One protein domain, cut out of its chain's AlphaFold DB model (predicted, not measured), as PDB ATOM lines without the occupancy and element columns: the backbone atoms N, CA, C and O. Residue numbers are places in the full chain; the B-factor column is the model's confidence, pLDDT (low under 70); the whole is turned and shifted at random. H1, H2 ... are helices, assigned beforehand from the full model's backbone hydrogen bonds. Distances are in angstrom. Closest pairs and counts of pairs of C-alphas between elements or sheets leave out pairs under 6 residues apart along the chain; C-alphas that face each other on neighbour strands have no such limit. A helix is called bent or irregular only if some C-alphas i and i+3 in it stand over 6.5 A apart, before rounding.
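Overview. This is residues 32 to 104 and 136 to 197 of the 225 residues of an uncharacterized protein of Acetobacteraceae bacterium (UniProt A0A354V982). Two long helices, H1 and H3, run side by side in opposite ways, and the shorter H5 and H6 join them in an elongated four-helix bundle, up and down, each helix running against the one before it. H7 packs beside H5, H4 packs slanting on H3, and H2 lies at one end of the bundle, between H1 and H3 in the chain. The printed part has 135 residues with seven named helices, H1 to H7 in order, and no named strand; its class is all helix. It is compact, with a radius of gyration of the C-alphas of 14.7 A, and spans 49 by 29 by 23 A.

Along the chain. Find C-alpha 32 at (197.173, 238.326, 177.497); from there H1 runs 33.0 A through residues 32 to 54. H2 is residues 59 to 69, irregular but only just, with C-alphas 63 and 66 6.9 A apart. Look next at C-alpha 74, at (214.279, 215.756, 157.619), where H3 begins; it takes residues 74 to 102 over 37.8 A, has a kink of 49 degrees near residue 96, and is irregular, with C-alphas 97 and 100 7.8 A apart. After the cut come H4, residues 140 to 148, and H5, residues 152 to 162. H6, residues 170 to 181, is irregular, only just: C-alphas 174 and 177 are 6.9 A apart. H7, residues 186 to 197, ends at C-alpha 197, (216.666, 231.335, 152.139).

Arrangement. Begin with the bundle: H1 and H3 touch at a shallow tilt of 15 degrees, opposite ways, with Ser 32 and Ala 99 their closest C-alphas, 5.1 A apart. H3 touches H5 with residues 80 to 91 alone, at 17 degrees, a shallow tilt; the closest C-alphas are those of Gly 84 and Ile 159, 4.6 A. H5 and H6 form a helical hairpin, with Gly 153 and Ile 179 closest at 4.0 A between C-alphas. H1 and H5 are near each other. Outward, H7 touches H5 at a shallow tilt of 8 degrees, the same way, closest at the C-alphas of Glu 157 and Leu 189, 6.4 A. H4 touches H3 at a steep tilt of 52 degrees, closest at the C-alphas of Ala 90 and Ala 144, 5.5 A. H2 and H7 touch only at their ends, where the C-alphas of Val 67 and Ala 197 are closest, 5.0 A apart. H1 and H4 are apart. In H1, H4, H5 and H7 every O i to N i+4 pair is within hydrogen-bond range; H3 has 23 of 25, H6 5 of 8, and H2 3 of 7, beside 5 of 8 O i to N i+3 pairs.

Size, cuts and confidence. The C-alphas of Pro 59 and Arg 104 are farthest apart, 48.9 A. Residues 105 to 135 are not printed, and C-alphas 104 and 136 are 38.6 A apart across the cut. Of the links printed whole, none is long. Residues 55 to 60 stand free. Mean pLDDT of the printed part is 92.0; residue 197 alone is under 70.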
ATOM      1  N   SER A  32     196.766 239.681 177.125       95.25
ATOM      2  CA  SER A  32     197.173 238.326 177.497       95.25
ATOM      3  C   SER A  32     196.375 237.270 176.728       95.25
ATOM      4  O   SER A  32     196.981 236.338 176.200       95.25
ATOM      5  N   ALA A  33     195.060 237.458 176.560       95.50
ATOM      6  CA  ALA A  33     194.207 236.558 175.787       95.50
ATOM      7  C   ALA A  33     194.622 236.512 174.307       95.50
ATOM      8  O   ALA A  33     194.737 235.432 173.728       95.50
ATOM      9  N   GLY A  34     194.929 237.671 173.710       95.31
ATOM     10  CA  GLY A  34     195.438 237.750 172.340       95.31
ATOM     11  C   GLY A  34     196.755 236.989 172.150       95.31
ATOM     12  O   GLY A  34     196.901 236.237 171.185       95.31
ATOM     13  N   LEU A  35     197.696 237.134 173.092       96.44
ATOM     14  CA  LEU A  35     198.971 236.410 173.064       96.44
ATOM     15  C   LEU A  35     198.796 234.904 173.279       96.44
ATOM     16  O   LEU A  35     199.393 234.124 172.542       96.44
ATOM     17  N   LEU A  36     197.980 234.484 174.247       97.44
ATOM     18  CA  LEU A  36     197.708 233.065 174.499       97.44
ATOM     19  C   LEU A  36     197.087 232.394 173.271       97.44
ATOM     20  O   LEU A  36     197.577 231.357 172.831       97.44
ATOM     21  N   ASN A  37     196.086 233.029 172.653       97.25
ATOM     22  CA  ASN A  37     195.459 232.520 171.433       97.25
ATOM     23  C   ASN A  37     196.450 232.423 170.259       97.25
ATOM     24  O   ASN A  37     196.430 231.466 169.480       97.25
ATOM     25  N   LEU A  38     197.350 233.402 170.129       97.44
ATOM     26  CA  LEU A  38     198.408 233.365 169.124       97.44
ATOM     27  C   LEU A  38     199.363 232.191 169.354       97.44
ATOM     28  O   LEU A  38     199.609 231.430 168.422       97.44
ATOM     29  N   VAL A  39     199.873 232.017 170.575       98.06
ATOM     30  CA  VAL A  39     200.778 230.903 170.892       98.06
ATOM     31  C   VAL A  39     200.078 229.559 170.700       98.06
ATOM     32  O   VAL A  39     200.661 228.658 170.106       98.06
ATOM     33  N   GLN A  40     198.804 229.441 171.076       98.25
ATOM     34  CA  GLN A  40     198.011 228.241 170.808       98.25
ATOM     35  C   GLN A  40     197.882 227.957 169.302       98.25
ATOM     36  O   GLN A  40     198.043 226.814 168.877       98.25
ATOM     37  N   THR A  41     197.654 228.989 168.482       98.00
ATOM     38  CA  THR A  41     197.625 228.861 167.012       98.00
ATOM     39  C   THR A  41     198.965 228.344 166.478       98.00
ATOM     40  O   THR A  41     198.987 227.474 165.610       98.00
ATOM     41  N   ILE A  42     200.083 228.846 167.013       97.94
ATOM     42  CA  ILE A  42     201.437 228.413 166.636       97.94
ATOM     43  C   ILE A  42     201.683 226.952 167.030       97.94
ATOM     44  O   ILE A  42     202.220 226.194 166.225       97.94
ATOM     45  N   ILE A  43     201.257 226.533 168.227       98.25
ATOM     46  CA  ILE A  43     201.358 225.136 168.679       98.25
ATOM     47  C   ILE A  43     200.573 224.217 167.738       98.25
ATOM     48  O   ILE A  43     201.100 223.199 167.292       98.25
ATOM     49  N   THR A  44     199.332 224.579 167.402       98.31
ATOM     50  CA  THR A  44     198.508 223.804 166.464       98.31
ATOM     51  C   THR A  44     199.173 223.708 165.090       98.31
ATOM     52  O   THR A  44     199.254 222.616 164.530       98.31
ATOM     53  N   PHE A  45     199.706 224.820 164.574       97.38
ATOM     54  CA  PHE A  45     200.451 224.840 163.315       97.38
ATOM     55  C   PHE A  45     201.671 223.908 163.354       97.38
ATOM     56  O   PHE A  45     201.816 223.061 162.476       97.38
ATOM     57  N   GLY A  46     202.518 224.015 164.383       97.00
ATOM     58  CA  GLY A  46     203.720 223.189 164.509       97.00
ATOM     59  C   GLY A  46     203.409 221.696 164.640       97.00
ATOM     60  O   GLY A  46     204.102 220.875 164.043       97.00
ATOM     61  N   LYS A  47     202.333 221.328 165.352       97.88
ATOM     62  CA  LYS A  47     201.865 219.934 165.441       97.88
ATOM     63  C   LYS A  47     201.419 219.403 164.081       97.88
ATOM     64  O   LYS A  47     201.811 218.298 163.716       97.88
ATOM     65  N   GLY A  48     200.655 220.195 163.328       96.38
ATOM     66  CA  GLY A  48     200.263 219.842 161.963       96.38
ATOM     67  C   GLY A  48     201.475 219.663 161.051       96.38
ATOM     68  O   GLY A  48     201.547 218.695 160.305       96.38
ATOM     69  N   LEU A  49     202.476 220.540 161.168       94.12
ATOM     70  CA  LEU A  49     203.707 220.436 160.389       94.12
ATOM     71  C   LEU A  49     204.490 219.154 160.705       94.12
ATOM     72  O   LEU A  49     204.935 218.471 159.786       94.12
ATOM     73  N   LEU A  50     204.620 218.803 161.988       95.56
ATOM     74  CA  LEU A  50     205.288 217.571 162.407       95.56
ATOM     75  C   LEU A  50     204.557 216.325 161.888       95.56
ATOM     76  O   LEU A  50     205.202 215.414 161.379       95.56
ATOM     77  N   GLN A  51     203.224 216.310 161.961       95.44
ATOM     78  CA  GLN A  51     202.409 215.220 161.417       95.44
ATOM     79  C   GLN A  51     202.614 215.058 159.908       95.44
ATOM     80  O   GLN A  51     202.825 213.941 159.440       95.44
ATOM     81  N   THR A  52     202.622 216.161 159.152       93.19
ATOM     82  CA  THR A  52     202.883 216.133 157.705       93.19
ATOM     83  C   THR A  52     204.262 215.557 157.384       93.19
ATOM     84  O   THR A  52     204.388 214.791 156.436       93.19
ATOM     85  N   LEU A  53     205.290 215.887 158.173       92.38
ATOM     86  CA  LEU A  53     206.652 215.381 157.961       92.38
ATOM     87  C   LEU A  53     206.843 213.917 158.373       92.38
ATOM     88  O   LEU A  53     207.784 213.277 157.912       92.38
ATOM     89  N   GLN A  54     205.990 213.398 159.256       91.62
ATOM     90  CA  GLN A  54     205.999 211.990 159.659       91.62
ATOM     91  C   GLN A  54     205.222 211.093 158.684       91.62
ATOM     92  O   GLN A  54     205.434 209.881 158.672       91.62
ATOM     93  N   GLY A  55     204.317 211.669 157.891       91.12
ATOM     94  CA  GLY A  55     203.567 210.963 156.856       91.12
ATOM     95  C   GLY A  55     204.273 210.942 155.493       91.12
ATOM     96  O   GLY A  55     205.356 211.505 155.331       91.12
ATOM     97  N   PRO A  56     203.653 210.314 154.477       90.56
ATOM     98  CA  PRO A  56     204.096 210.434 153.091       90.56
ATOM     99  C   PRO A  56     204.054 211.900 152.637       90.56
ATOM    100  O   PRO A  56     202.991 212.522 152.635       90.56
ATOM    101  N   ILE A  57     205.207 212.456 152.259       88.00
ATOM    102  CA  ILE A  57     205.320 213.861 151.856       88.00
ATOM    103  C   ILE A  57     205.066 213.985 150.352       88.00
ATOM    104  O   ILE A  57     205.730 213.342 149.540       88.00
ATOM    105  N   ASP A  58     204.125 214.851 149.983       89.00
ATOM    106  CA  ASP A  58     203.870 215.206 148.589       89.00
ATOM    107  C   ASP A  58     205.096 215.911 147.946       89.00
ATOM    108  O   ASP A  58     205.705 216.789 148.575       89.00
ATOM    109  N   PRO A  59     205.459 215.597 146.684       86.25
ATOM    110  CA  PRO A  59     206.615 216.195 146.013       86.25
ATOM    111  C   PRO A  59     206.608 217.728 145.909       86.25
ATOM    112  O   PRO A  59     207.681 218.335 145.899       86.25
ATOM    113  N   GLN A  60     205.446 218.392 145.833       83.88
ATOM    114  CA  GLN A  60     205.390 219.864 145.833       83.88
ATOM    115  C   GLN A  60     205.703 220.424 147.217       83.88
ATOM    116  O   GLN A  60     206.435 221.409 147.337       83.88
ATOM    117  N   THR A  61     205.211 219.766 148.267       83.62
ATOM    118  CA  THR A  61     205.537 220.123 149.656       83.62
ATOM    119  C   THR A  61     207.040 220.003 149.907       83.62
ATOM    120  O   THR A  61     207.640 220.896 150.509       83.62
ATOM    121  N   TRP A  62     207.668 218.956 149.365       83.25
ATOM    122  CA  TRP A  62     209.104 218.711 149.483       83.25
ATOM    123  C   TRP A  62     209.965 219.869 148.951       83.25
ATOM    124  O   TRP A  62     210.935 220.273 149.593       83.25
ATOM    125  N   ARG A  63     209.572 220.488 147.829       85.19
ATOM    126  CA  ARG A  63     210.308 221.619 147.223       85.19
ATOM    127  C   ARG A  63     210.350 222.865 148.109       85.19
ATOM    128  O   ARG A  63     211.281 223.660 148.007       85.19
ATOM    129  N   GLY A  64     209.358 223.051 148.982       85.31
ATOM    130  CA  GLY A  64     209.287 224.204 149.884       85.31
ATOM    131  C   GLY A  64     210.139 224.070 151.149       85.31
ATOM    132  O   GLY A  64     210.409 225.074 151.813       85.31
ATOM    133  N   ILE A  65     210.567 222.854 151.498       86.88
ATOM    134  CA  ILE A  65     211.248 222.561 152.765       86.88
ATOM    135  C   ILE A  65     212.618 223.258 152.868       86.88
ATOM    136  O   ILE A  65     212.827 223.972 153.857       86.88
ATOM    137  N   PRO A  66     213.524 223.169 151.870       87.12
ATOM    138  CA  PRO A  66     214.837 223.807 151.967       87.12
ATOM    139  C   PRO A  66     214.760 225.329 152.101       87.12
ATOM    140  O   PRO A  66     215.575 225.927 152.797       87.12
ATOM    141  N   VAL A  67     213.754 225.964 151.494       85.06
ATOM    142  CA  VAL A  67     213.549 227.419 151.588       85.06
ATOM    143  C   VAL A  67     213.162 227.837 153.010       85.06
ATOM    144  O   VAL A  67     213.588 228.888 153.483       85.06
ATOM    145  N   ARG A  68     212.367 227.013 153.704       88.50
ATOM    146  CA  ARG A  68     211.878 227.292 155.064       88.50
ATOM    147  C   ARG A  68     212.911 226.987 156.143       88.50
ATOM    148  O   ARG A  68     213.002 227.730 157.114       88.50
ATOM    149  N   PHE A  69     213.671 225.905 155.979       89.06
ATOM    150  CA  PHE A  69     214.558 225.383 157.023       89.06
ATOM    151  C   PHE A  69     216.053 225.510 156.707       89.06
ATOM    152  O   PHE A  69     216.882 225.214 157.568       89.06
ATOM    153  N   SER A  70     216.420 225.950 155.500       86.69
ATOM    154  CA  SER A  70     217.808 225.977 154.997       86.69
ATOM    155  C   SER A  70     218.502 224.619 154.978       86.69
ATOM    156  O   SER A  70     219.728 224.545 154.976       86.69
ATOM    157  N   THR A  71     217.730 223.538 155.005       88.00
ATOM    158  CA  THR A  71     218.219 222.166 154.961       88.00
ATOM    159  C   THR A  71     217.140 221.281 154.347       88.00
ATOM    160  O   THR A  71     215.950 221.583 154.444       88.00
ATOM    161  N   ASP A  72     217.563 220.207 153.703       89.44
ATOM    162  CA  ASP A  72     216.754 219.085 153.228       89.44
ATOM    163  C   ASP A  72     216.803 217.884 154.196       89.44
ATOM    164  O   ASP A  72     216.103 216.890 154.000       89.44
ATOM    165  N   ASN A  73     217.590 217.973 155.274       91.19
ATOM    166  CA  ASN A  73     217.700 216.925 156.277       91.19
ATOM    167  C   ASN A  73     216.445 216.897 157.165       91.19
ATOM    168  O   ASN A  73     216.306 217.690 158.102       91.19
ATOM    169  N   ILE A  74     215.548 215.942 156.893       91.44
ATOM    170  CA  ILE A  74     214.279 215.756 157.619       91.44
ATOM    171  C   ILE A  74     214.499 215.630 159.125       91.44
ATOM    172  O   ILE A  74     213.758 216.233 159.896       91.44
ATOM    173  N   ALA A  75     215.510 214.875 159.561       91.94
ATOM    174  CA  ALA A  75     215.760 214.674 160.984       91.94
ATOM    175  C   ALA A  75     216.081 216.008 161.675       91.94
ATOM    176  O   ALA A  75     215.517 216.312 162.727       91.94
ATOM    177  N   LEU A  76     216.903 216.847 161.039       91.94
ATOM    178  CA  LEU A  76     217.233 218.182 161.540       91.94
ATOM    179  C   LEU A  76     216.000 219.096 161.594       91.94
ATOM    180  O   LEU A  76     215.799 219.831 162.561       91.94
ATOM    181  N   ILE A  77     215.149 219.028 160.569       92.94
ATOM    182  CA  ILE A  77     213.892 219.784 160.505       92.94
ATOM    183  C   ILE A  77     212.951 219.356 161.634       92.94
ATOM    184  O   ILE A  77     212.409 220.208 162.337       92.94
ATOM    185  N   ILE A  78     212.796 218.048 161.853       94.25
ATOM    186  CA  ILE A  78     211.982 217.492 162.936       94.25
ATOM    187  C   ILE A  78     212.502 217.961 164.300       94.25
ATOM    188  O   ILE A  78     211.699 218.390 165.135       94.25
ATOM    189  N   VAL A  79     213.819 217.934 164.535       94.38
ATOM    190  CA  VAL A  79     214.415 218.421 165.791       94.38
ATOM    191  C   VAL A  79     214.117 219.906 166.001       94.38
ATOM    192  O   VAL A  79     213.671 220.283 167.088       94.38
ATOM    193  N   ARG A  80     214.271 220.744 164.967       94.44
ATOM    194  CA  ARG A  80     213.946 222.180 165.042       94.44
ATOM    195  C   ARG A  80     212.472 222.423 165.340       94.44
ATOM    196  O   ARG A  80     212.165 223.155 166.276       94.44
ATOM    197  N   ILE A  81     211.562 221.755 164.632       95.69
ATOM    198  CA  ILE A  81     210.119 221.889 164.874       95.69
ATOM    199  C   ILE A  81     209.767 221.457 166.297       95.69
ATOM    200  O   ILE A  81     209.012 222.144 166.986       95.69
ATOM    201  N   THR A  82     210.343 220.348 166.763       96.19
ATOM    202  CA  THR A  82     210.119 219.843 168.122       96.19
ATOM    203  C   THR A  82     210.614 220.847 169.158       96.19
ATOM    204  O   THR A  82     209.884 221.173 170.093       96.19
ATOM    205  N   ARG A  83     211.809 221.416 168.968       95.81
ATOM    206  CA  ARG A  83     212.343 222.483 169.824       95.81
ATOM    207  C   ARG A  83     211.417 223.705 169.845       95.81
ATOM    208  O   ARG A  83     211.066 224.173 170.930       95.81
ATOM    209  N   GLY A  84     210.962 224.170 168.681       96.31
ATOM    210  CA  GLY A  84     210.027 225.291 168.552       96.31
ATOM    211  C   GLY A  84     208.689 225.042 169.257       96.31
ATOM    212  O   GLY A  84     208.176 225.931 169.940       96.31
ATOM    213  N   LEU A  85     208.153 223.821 169.170       98.00
ATOM    214  CA  LEU A  85     206.940 223.409 169.885       98.00
ATOM    215  C   LEU A  85     207.125 223.441 171.402       98.00
ATOM    216  O   LEU A  85     206.297 224.018 172.106       98.00
ATOM    217  N   LEU A  86     208.224 222.882 171.908       96.81
ATOM    218  CA  LEU A  86     208.520 222.901 173.340       96.81
ATOM    219  C   LEU A  86     208.709 224.338 173.860       96.81
ATOM    220  O   LEU A  86     208.243 224.669 174.953       96.81
ATOM    221  N   MET A  87     209.342 225.217 173.072       97.50
ATOM    222  CA  MET A  87     209.437 226.647 173.390       97.50
ATOM    223  C   MET A  87     208.064 227.324 173.418       97.50
ATOM    224  O   MET A  87     207.812 228.138 174.310       97.50
ATOM    225  N   ALA A  88     207.180 226.997 172.476       98.00
ATOM    226  CA  ALA A  88     205.831 227.549 172.413       98.00
ATOM    227  C   ALA A  88     204.970 227.099 173.604       98.00
ATOM    228  O   ALA A  88     204.321 227.941 174.223       98.00
ATOM    229  N   GLU A  89     205.015 225.820 173.985       98.06
ATOM    230  CA  GLU A  89     204.331 225.298 175.180       98.06
ATOM    231  C   GLU A  89     204.831 225.997 176.451       98.06
ATOM    232  O   GLU A  89     204.047 226.554 177.221       98.06
ATOM    233  N   ALA A  90     206.151 226.079 176.631       97.44
ATOM    234  CA  ALA A  90     206.727 226.745 177.792       97.44
ATOM    235  C   ALA A  90     206.382 228.252 177.824       97.44
ATOM    236  O   ALA A  90     206.149 228.826 178.897       97.44
ATOM    237  N   LEU A  91     206.330 228.909 176.657       98.00
ATOM    238  CA  LEU A  91     205.901 230.302 176.539       98.00
ATOM    239  C   LEU A  91     204.419 230.459 176.892       98.00
ATOM    240  O   LEU A  91     204.084 231.393 177.619       98.00
ATOM    241  N   HIS A  92     203.555 229.557 176.430       98.06
ATOM    242  CA  HIS A  92     202.133 229.539 176.768       98.06
ATOM    243  C   HIS A  92     201.931 229.462 178.290       98.06
ATOM    244  O   HIS A  92     201.270 230.327 178.870       98.06
ATOM    245  N   ASP A  93     202.607 228.530 178.965       97.69
ATOM    246  CA  ASP A  93     202.543 228.384 180.426       97.69
ATOM    247  C   ASP A  93     203.059 229.625 181.159       97.69
ATOM    248  O   ASP A  93     202.529 230.052 182.192       97.69
ATOM    249  N   ARG A  94     204.130 230.237 180.643       97.25
ATOM    250  CA  ARG A  94     204.639 231.501 181.180       97.25
ATOM    251  C   ARG A  94     203.600 232.609 181.040       97.25
ATOM    252  O   ARG A  94     203.366 233.298 182.030       97.25
ATOM    253  N   LEU A  95     202.995 232.772 179.863       97.12
ATOM    254  CA  LEU A  95     201.975 233.787 179.594       97.12
ATOM    255  C   LEU A  95     200.755 233.609 180.499       97.12
ATOM    256  O   LEU A  95     200.309 234.592 181.083       97.12
ATOM    257  N   ALA A  96     200.283 232.376 180.690       97.00
ATOM    258  CA  ALA A  96     199.171 232.075 181.589       97.00
ATOM    259  C   ALA A  96     199.470 232.521 183.032       97.00
ATOM    260  O   ALA A  96     198.642 233.172 183.670       97.00
ATOM    261  N   ARG A  97     200.693 232.271 183.527       97.12
ATOM    262  CA  ARG A  97     201.125 232.711 184.867       97.12
ATOM    263  C   ARG A  97     201.206 234.229 185.019       97.12
ATOM    264  O   ARG A  97     200.890 234.747 186.087       97.12
ATOM    265  N   ILE A  98     201.635 234.948 183.980       96.06
ATOM    266  CA  ILE A  98     201.819 236.411 184.031       96.06
ATOM    267  C   ILE A  98     200.646 237.198 183.428       96.06
ATOM    268  O   ILE A  98     200.727 238.421 183.336       96.06
ATOM    269  N   ALA A  99     199.550 236.536 183.043       95.56
ATOM    270  CA  ALA A  99     198.434 237.142 182.310       95.56
ATOM    271  C   ALA A  99     197.885 238.396 183.005       95.56
ATOM    272  O   ALA A  99     197.822 239.469 182.406       95.56
ATOM    273  N   ARG A 100     197.627 238.301 184.318       93.56
ATOM    274  CA  ARG A 100     197.161 239.436 185.133       93.56
ATOM    275  C   ARG A 100     198.127 240.621 185.126       93.56
ATOM    276  O   ARG A 100     197.690 241.752 185.266       93.56
ATOM    277  N   GLN A 101     199.432 240.378 185.016       92.81
ATOM    278  CA  GLN A 101     200.434 241.445 184.959       92.81
ATOM    279  C   GLN A 101     200.479 242.090 183.570       92.81
ATOM    280  O   GLN A 101     200.667 243.298 183.476       92.81
ATOM    281  N   LEU A 102     200.287 241.301 182.509       91.38
ATOM    282  CA  LEU A 102     200.260 241.783 181.126       91.38
ATOM    283  C   LEU A 102     199.034 242.646 180.814       91.38
ATOM    284  O   LEU A 102     199.147 243.559 179.996       91.38
ATOM    285  N   ASP A 103     197.903 242.345 181.454       93.88
ATOM    286  CA  ASP A 103     196.637 243.062 181.274       93.88
ATOM    287  C   ASP A 103     196.513 244.305 182.156       93.88
ATOM    288  O   ASP A 103     195.582 245.093 181.985       93.88
ATOM    289  N   ARG A 104     197.448 244.522 183.092       90.00
ATOM    290  CA  ARG A 104     197.479 245.782 183.831       90.00
ATOM    291  C   ARG A 104     197.727 246.919 182.841       90.00
ATOM    292  O   ARG A 104     198.683 246.830 182.061       90.00
ATOM    293  N   VAL A 136     220.939 218.162 169.187       85.25
ATOM    294  CA  VAL A 136     220.508 217.775 170.540       85.25
ATOM    295  C   VAL A 136     219.225 218.510 170.913       85.25
ATOM    296  O   VAL A 136     219.184 219.737 170.994       85.25
ATOM    297  N   LEU A 137     218.156 217.753 171.173       90.06
ATOM    298  CA  LEU A 137     216.886 218.318 171.620       90.06
ATOM    299  C   LEU A 137     216.961 218.656 173.123       90.06
ATOM    300  O   LEU A 137     217.090 217.737 173.936       90.06
ATOM    301  N   PRO A 138     216.843 219.935 173.521       89.00
ATOM    302  CA  PRO A 138     216.856 220.306 174.931       89.00
ATOM    303  C   PRO A 138     215.614 219.792 175.663       89.00
ATOM    304  O   PRO A 138     214.518 219.685 175.102       89.00
ATOM    305  N   THR A 139     215.770 219.515 176.953       91.62
ATOM    306  CA  THR A 139     214.669 219.073 177.810       91.62
ATOM    307  C   THR A 139     213.654 220.197 178.038       91.62
ATOM    308  O   THR A 139     213.962 221.393 177.984       91.62
ATOM    309  N   LYS A 140     212.415 219.823 178.391       91.00
ATOM    310  CA  LYS A 140     211.360 220.783 178.770       91.00
ATOM    311  C   LYS A 140     211.809 221.742 179.877       91.00
ATOM    312  O   LYS A 140     211.471 222.926 179.843       91.00
ATOM    313  N   GLN A 141     212.575 221.244 180.849       91.19
ATOM    314  CA  GLN A 141     213.052 222.036 181.981       91.19
ATOM    315  C   GLN A 141     214.108 223.065 181.560       91.19
ATOM    316  O   GLN A 141     214.023 224.222 181.977       91.19
ATOM    317  N   GLU A 142     215.057 222.677 180.707       92.56
ATOM    318  CA  GLU A 142     216.078 223.585 180.169       92.56
ATOM    319  C   GLU A 142     215.443 224.695 179.332       92.56
ATOM    320  O   GLU A 142     215.751 225.874 179.525       92.56
ATOM    321  N   ILE A 143     214.479 224.344 178.474       92.56
ATOM    322  CA  ILE A 143     213.720 225.323 177.692       92.56
ATOM    323  C   ILE A 143     212.980 226.289 178.621       92.56
ATOM    324  O   ILE A 143     213.102 227.506 178.464       92.56
ATOM    325  N   ALA A 144     212.251 225.775 179.617       90.69
ATOM    326  CA  ALA A 144     211.503 226.597 180.565       90.69
ATOM    327  C   ALA A 144     212.410 227.556 181.356       90.69
ATOM    328  O   ALA A 144     212.035 228.709 181.600       90.69
ATOM    329  N   ALA A 145     213.601 227.101 181.754       91.38
ATOM    330  CA  ALA A 145     214.599 227.931 182.423       91.38
ATOM    331  C   ALA A 145     215.100 229.049 181.497       91.38
ATOM    332  O   ALA A 145     215.128 230.218 181.890       91.38
ATOM    333  N   LEU A 146     215.405 228.707 180.246       89.38
ATOM    334  CA  LEU A 146     215.928 229.638 179.256       89.38
ATOM    335  C   LEU A 146     214.922 230.727 178.881       89.38
ATOM    336  O   LEU A 146     215.288 231.898 178.784       89.38
ATOM    337  N   ILE A 147     213.645 230.389 178.696       93.75
ATOM    338  CA  ILE A 147     212.637 231.385 178.306       93.75
ATOM    339  C   ILE A 147     212.246 232.327 179.451       93.75
ATOM    340  O   ILE A 147     211.756 233.425 179.183       93.75
ATOM    341  N   ARG A 148     212.441 231.930 180.718       91.25
ATOM    342  CA  ARG A 148     211.916 232.640 181.902       91.25
ATOM    343  C   ARG A 148     212.350 234.103 181.950       91.25
ATOM    344  O   ARG A 148     211.535 234.972 182.258       91.25
ATOM    345  N   ASN A 149     213.602 234.359 181.581       89.56
ATOM    346  CA  ASN A 149     214.232 235.677 181.665       89.56
ATOM    347  C   ASN A 149     214.331 236.387 180.308       89.56
ATOM    348  O   ASN A 149     214.914 237.466 180.209       89.56
ATOM    349  N   ARG A 150     213.768 235.805 179.244       92.25
ATOM    350  CA  ARG A 150     213.834 236.380 177.896       92.25
ATOM    351  C   ARG A 150     212.612 237.252 177.595       92.25
ATOM    352  O   ARG A 150     211.518 236.958 178.090       92.25
ATOM    353  N   PRO A 151     212.749 238.308 176.773       94.94
ATOM    354  CA  PRO A 151     211.599 239.045 176.255       94.94
ATOM    355  C   PRO A 151     210.676 238.120 175.456       94.94
ATOM    356  O   PRO A 151     211.165 237.295 174.685       94.94
ATOM    357  N   ILE A 152     209.356 238.274 175.600       95.75
ATOM    358  CA  ILE A 152     208.368 237.442 174.887       95.75
ATOM    359  C   ILE A 152     208.581 237.539 173.368       95.75
ATOM    360  O   ILE A 152     208.607 236.511 172.700       95.75
ATOM    361  N   GLY A 153     208.825 238.742 172.833       95.19
ATOM    362  CA  GLY A 153     209.060 238.937 171.399       95.19
ATOM    363  C   GLY A 153     210.275 238.164 170.877       95.19
ATOM    364  O   GLY A 153     210.207 237.575 169.807       95.19
ATOM    365  N   ARG A 154     211.347 238.062 171.675       94.00
ATOM    366  CA  ARG A 154     212.546 237.279 171.324       94.00
ATOM    367  C   ARG A 154     212.299 235.775 171.322       94.00
ATOM    368  O   ARG A 154     212.899 235.076 170.519       94.00
ATOM    369  N   VAL A 155     211.450 235.278 172.219       95.88
ATOM    370  CA  VAL A 155     211.068 233.858 172.225       95.88
ATOM    371  C   VAL A 155     210.188 233.549 171.009       95.88
ATOM    372  O   VAL A 155     210.398 232.536 170.356       95.88
ATOM    373  N   LEU A 156     209.265 234.449 170.650       96.38
ATOM    374  CA  LEU A 156     208.446 234.315 169.439       96.38
ATOM    375  C   LEU A 156     209.284 234.309 168.150       96.38
ATOM    376  O   LEU A 156     208.945 233.575 167.228       96.38
ATOM    377  N   GLU A 157     210.373 235.083 168.080       94.19
ATOM    378  CA  GLU A 157     211.305 235.032 166.941       94.19
ATOM    379  C   GLU A 157     211.947 233.657 166.776       94.19
ATOM    380  O   GLU A 157     211.974 233.128 165.667       94.19
ATOM    381  N   ASP A 158     212.467 233.089 167.865       93.88
ATOM    382  CA  ASP A 158     213.127 231.785 167.816       93.88
ATOM    383  C   ASP A 158     212.124 230.687 167.446       93.88
ATOM    384  O   ASP A 158     212.424 229.856 166.596       93.88
ATOM    385  N   ILE A 159     210.902 230.742 167.993       95.88
ATOM    386  CA  ILE A 159     209.814 229.830 167.611       95.88
ATOM    387  C   ILE A 159     209.488 229.968 166.117       95.88
ATOM    388  O   ILE A 159     209.317 228.964 165.433       95.88
ATOM    389  N   ALA A 160     209.405 231.193 165.585       94.88
ATOM    390  CA  ALA A 160     209.115 231.407 164.169       94.88
ATOM    391  C   ALA A 160     210.206 230.822 163.256       94.88
ATOM    392  O   ALA A 160     209.877 230.228 162.231       94.88
ATOM    393  N   LEU A 161     211.480 230.947 163.644       92.94
ATOM    394  CA  LEU A 161     212.606 230.337 162.928       92.94
ATOM    395  C   LEU A 161     212.571 228.808 162.999       92.94
ATOM    396  O   LEU A 161     212.702 228.148 161.972       92.94
ATOM    397  N   ASP A 162     212.361 228.253 164.191       94.69
ATOM    398  CA  ASP A 162     212.330 226.807 164.423       94.69
ATOM    399  C   ASP A 162     211.163 226.116 163.703       94.69
ATOM    400  O   ASP A 162     211.282 224.959 163.304       94.69
ATOM    401  N   LEU A 163     210.054 226.830 163.493       95.69
ATOM    402  CA  LEU A 163     208.883 226.346 162.757       95.69
ATOM    403  C   LEU A 163     208.901 226.694 161.259       95.69
ATOM    404  O   LEU A 163     207.942 226.375 160.555       95.69
ATOM    405  N   GLY A 164     209.949 227.360 160.760       93.94
ATOM    406  CA  GLY A 164     210.055 227.739 159.348       93.94
ATOM    407  C   GLY A 164     208.942 228.689 158.882       93.94
ATOM    408  O   GLY A 164     208.473 228.580 157.743       93.94
ATOM    409  N   ILE A 165     208.483 229.586 159.766       94.12
ATOM    410  CA  ILE A 165     207.471 230.603 159.457       94.12
ATOM    411  C   ILE A 165     208.151 231.763 158.726       94.12
ATOM    412  O   ILE A 165     209.018 232.448 159.272       94.12
ATOM    413  N   LEU A 166     207.726 232.002 157.489       90.69
ATOM    414  CA  LEU A 166     208.283 233.018 156.604       90.69
ATOM    415  C   LEU A 166     207.437 234.300 156.608       90.69
ATOM    416  O   LEU A 166     206.229 234.238 156.829       90.69
ATOM    417  N   PRO A 167     208.021 235.462 156.259       89.12
ATOM    418  CA  PRO A 167     207.283 236.716 156.105       89.12
ATOM    419  C   PRO A 167     206.084 236.671 155.145       89.12
ATOM    420  O   PRO A 167     205.155 237.468 155.275       89.12
ATOM    421  N   SER A 168     206.108 235.752 154.177       88.25
ATOM    422  CA  SER A 168     205.028 235.516 153.215       88.25
ATOM    423  C   SER A 168     203.867 234.686 153.778       88.25
ATOM    424  O   SER A 168     202.797 234.660 153.173       88.25
ATOM    425  N   ASP A 169     204.037 234.017 154.922       90.56
ATOM    426  CA  ASP A 169     203.001 233.163 155.500       90.56
ATOM    427  C   ASP A 169     201.876 233.991 156.140       90.56
ATOM    428  O   ASP A 169     202.101 235.010 156.793       90.56
ATOM    429  N   LYS A 170     200.627 233.514 156.061       93.69
ATOM    430  CA  LYS A 170     199.486 234.181 156.726       93.69
ATOM    431  C   LYS A 170     199.679 234.301 158.243       93.69
ATOM    432  O   LYS A 170     199.267 235.290 158.845       93.69
ATOM    433  N   LEU A 171     200.319 233.305 158.863       94.56
ATOM    434  CA  LEU A 171     200.601 233.302 160.300       94.56
ATOM    435  C   LEU A 171     201.591 234.410 160.696       94.56
ATOM    436  O   LEU A 171     201.474 234.969 161.787       94.56
ATOM    437  N   TRP A 172     202.498 234.799 159.796       93.19
ATOM    438  CA  TRP A 172     203.440 235.893 160.029       93.19
ATOM    439  C   TRP A 172     202.750 237.234 160.272       93.19
ATOM    440  O   TRP A 172     203.142 237.983 161.167       93.19
ATOM    441  N   GLN A 173     201.676 237.516 159.531       93.12
ATOM    442  CA  GLN A 173     200.908 238.756 159.684       93.12
ATOM    443  C   GLN A 173     200.304 238.893 161.087       93.12
ATOM    444  O   GLN A 173     200.135 239.998 161.587       93.12
ATOM    445  N   ARG A 174     200.022 237.765 161.752       94.06
ATOM    446  CA  ARG A 174     199.538 237.739 163.140       94.06
ATOM    447  C   ARG A 174     200.673 237.801 164.166       94.06
ATOM    448  O   ARG A 174     200.430 238.173 165.307       94.06
ATOM    449  N   LEU A 175     201.893 237.430 163.774       93.56
ATOM    450  CA  LEU A 175     203.084 237.355 164.626       93.56
ATOM    451  C   LEU A 175     203.875 238.666 164.691       93.56
ATOM    452  O   LEU A 175     204.422 238.989 165.747       93.56
ATOM    453  N   ASN A 176     203.954 239.411 163.585       92.31
ATOM    454  CA  ASN A 176     204.883 240.536 163.440       92.31
ATOM    455  C   ASN A 176     204.706 241.611 164.533       92.31
ATOM    456  O   ASN A 176     205.680 242.029 165.161       92.31
ATOM    457  N   LEU A 177     203.467 242.003 164.822       92.62
ATOM    458  CA  LEU A 177     203.140 243.059 165.764       92.62
ATOM    459  C   LEU A 177     203.375 242.591 167.210       92.62
ATOM    460  O   LEU A 177     204.100 243.278 167.928       92.62
ATOM    461  N   PRO A 178     202.904 241.401 167.638       93.12
ATOM    462  CA  PRO A 178     203.290 240.814 168.918       93.12
ATOM    463  C   PRO A 178     204.802 240.699 169.139       93.12
ATOM    464  O   PRO A 178     205.249 240.940 170.260       93.12
ATOM    465  N   ILE A 179     205.601 240.381 168.116       91.56
ATOM    466  CA  ILE A 179     207.067 240.359 168.244       91.56
ATOM    467  C   ILE A 179     207.583 241.760 168.602       91.56
ATOM    468  O   ILE A 179     208.281 241.914 169.608       91.56
ATOM    469  N   ILE A 180     207.190 242.791 167.849       90.56
ATOM    470  CA  ILE A 180     207.631 244.182 168.064       90.56
ATOM    471  C   ILE A 180     207.178 244.695 169.437       90.56
ATOM    472  O   ILE A 180     207.996 245.150 170.239       90.56
ATOM    473  N   SER A 181     205.886 244.571 169.750       91.50
ATOM    474  CA  SER A 181     205.290 245.089 170.989       91.50
ATOM    475  C   SER A 181     205.818 244.414 172.256       91.50
ATOM    476  O   SER A 181     205.623 244.931 173.355       91.50
ATOM    477  N   ASN A 182     206.484 243.263 172.132       92.25
ATOM    478  CA  ASN A 182     207.030 242.513 173.258       92.25
ATOM    479  C   ASN A 182     208.569 242.442 173.261       92.25
ATOM    480  O   ASN A 182     209.151 241.512 173.831       92.25
ATOM    481  N   GLY A 183     209.232 243.433 172.657       89.00
ATOM    482  CA  GLY A 183     210.687 243.611 172.741       89.00
ATOM    483  C   GLY A 183     211.493 242.704 171.811       89.00
ATOM    484  O   GLY A 183     212.672 242.448 172.075       89.00
ATOM    485  N   GLY A 184     210.855 242.198 170.759       89.44
ATOM    486  CA  GLY A 184     211.520 241.548 169.642       89.44
ATOM    487  C   GLY A 184     212.061 242.536 168.602       89.44
ATOM    488  O   GLY A 184     211.948 243.752 168.730       89.44
ATOM    489  N   ASP A 185     212.683 241.989 167.569       90.00
ATOM    490  CA  ASP A 185     213.442 242.649 166.517       90.00
ATOM    491  C   ASP A 185     213.180 241.920 165.196       90.00
ATOM    492  O   ASP A 185     213.898 241.007 164.772       90.00
ATOM    493  N   VAL A 186     212.097 242.348 164.550       86.12
ATOM    494  CA  VAL A 186     211.632 241.789 163.278       86.12
ATOM    495  C   VAL A 186     212.662 241.989 162.168       86.12
ATOM    496  O   VAL A 186     212.768 241.147 161.284       86.12
ATOM    497  N   VAL A 187     213.474 243.050 162.224       86.19
ATOM    498  CA  VAL A 187     214.531 243.295 161.230       86.19
ATOM    499  C   VAL A 187     215.609 242.223 161.328       86.19
ATOM    500  O   VAL A 187     216.038 241.685 160.305       86.19
ATOM    501  N   ARG A 188     216.044 241.873 162.544       85.94
ATOM    502  CA  ARG A 188     216.981 240.764 162.753       85.94
ATOM    503  C   ARG A 188     216.386 239.439 162.295       85.94
ATOM    504  O   ARG A 188     217.105 238.662 161.670       85.94
ATOM    505  N   LEU A 189     215.113 239.188 162.597       84.56
ATOM    506  CA  LEU A 189     214.421 237.979 162.160       84.56
ATOM    507  C   LEU A 189     214.369 237.898 160.629       84.56
ATOM    508  O   LEU A 189     214.853 236.928 160.062       84.56
ATOM    509  N   LEU A 190     213.929 238.963 159.958       85.62
ATOM    510  CA  LEU A 190     213.889 239.037 158.499       85.62
ATOM    511  C   LEU A 190     215.274 238.820 157.882       85.62
ATOM    512  O   LEU A 190     215.404 238.023 156.963       85.62
ATOM    513  N   LYS A 191     216.322 239.465 158.417       85.12
ATOM    514  CA  LYS A 191     217.712 239.260 157.971       85.12
ATOM    515  C   LYS A 191     218.177 237.812 158.130       85.12
ATOM    516  O   LYS A 191     218.988 237.350 157.332       85.12
ATOM    517  N   ARG A 192     217.717 237.108 159.169       83.44
ATOM    518  CA  ARG A 192     218.023 235.685 159.369       83.44
ATOM    519  C   ARG A 192     217.295 234.825 158.366       83.44
ATOM    520  O   ARG A 192     217.956 234.020 157.729       83.44
ATOM    521  N   THR A 193     215.997 235.038 158.196       80.12
ATOM    522  CA  THR A 193     215.178 234.285 157.250       80.12
ATOM    523  C   THR A 193     215.650 234.490 155.813       80.12
ATOM    524  O   THR A 193     215.778 233.523 155.074       80.12
ATOM    525  N   THR A 194     215.993 235.720 155.412       77.62
ATOM    526  CA  THR A 194     216.554 235.971 154.076       77.62
ATOM    527  C   THR A 194     217.924 235.330 153.935       77.62
ATOM    528  O   THR A 194     218.150 234.599 152.978       77.62
ATOM    529  N   ARG A 195     218.829 235.507 154.908       80.62
ATOM    530  CA  ARG A 195     220.123 234.811 154.883       80.62
ATOM    531  C   ARG A 195     219.931 233.300 154.772       80.62
ATOM    532  O   ARG A 195     220.641 232.681 154.004       80.62
ATOM    533  N   GLN A 196     218.978 232.720 155.486       72.62
ATOM    534  CA  GLN A 196     218.639 231.301 155.438       72.62
ATOM    535  C   GLN A 196     218.123 230.862 154.061       72.62
ATOM    536  O   GLN A 196     218.620 229.875 153.517       72.62
ATOM    537  N   ALA A 197     217.202 231.618 153.467       68.75
ATOM    538  CA  ALA A 197     216.666 231.335 152.139       68.75
ATOM    539  C   ALA A 197     217.723 231.472 151.024       68.75
ATOM    540  O   ALA A 197     217.675 230.730 150.052       68.75
TER     541      ALA A 197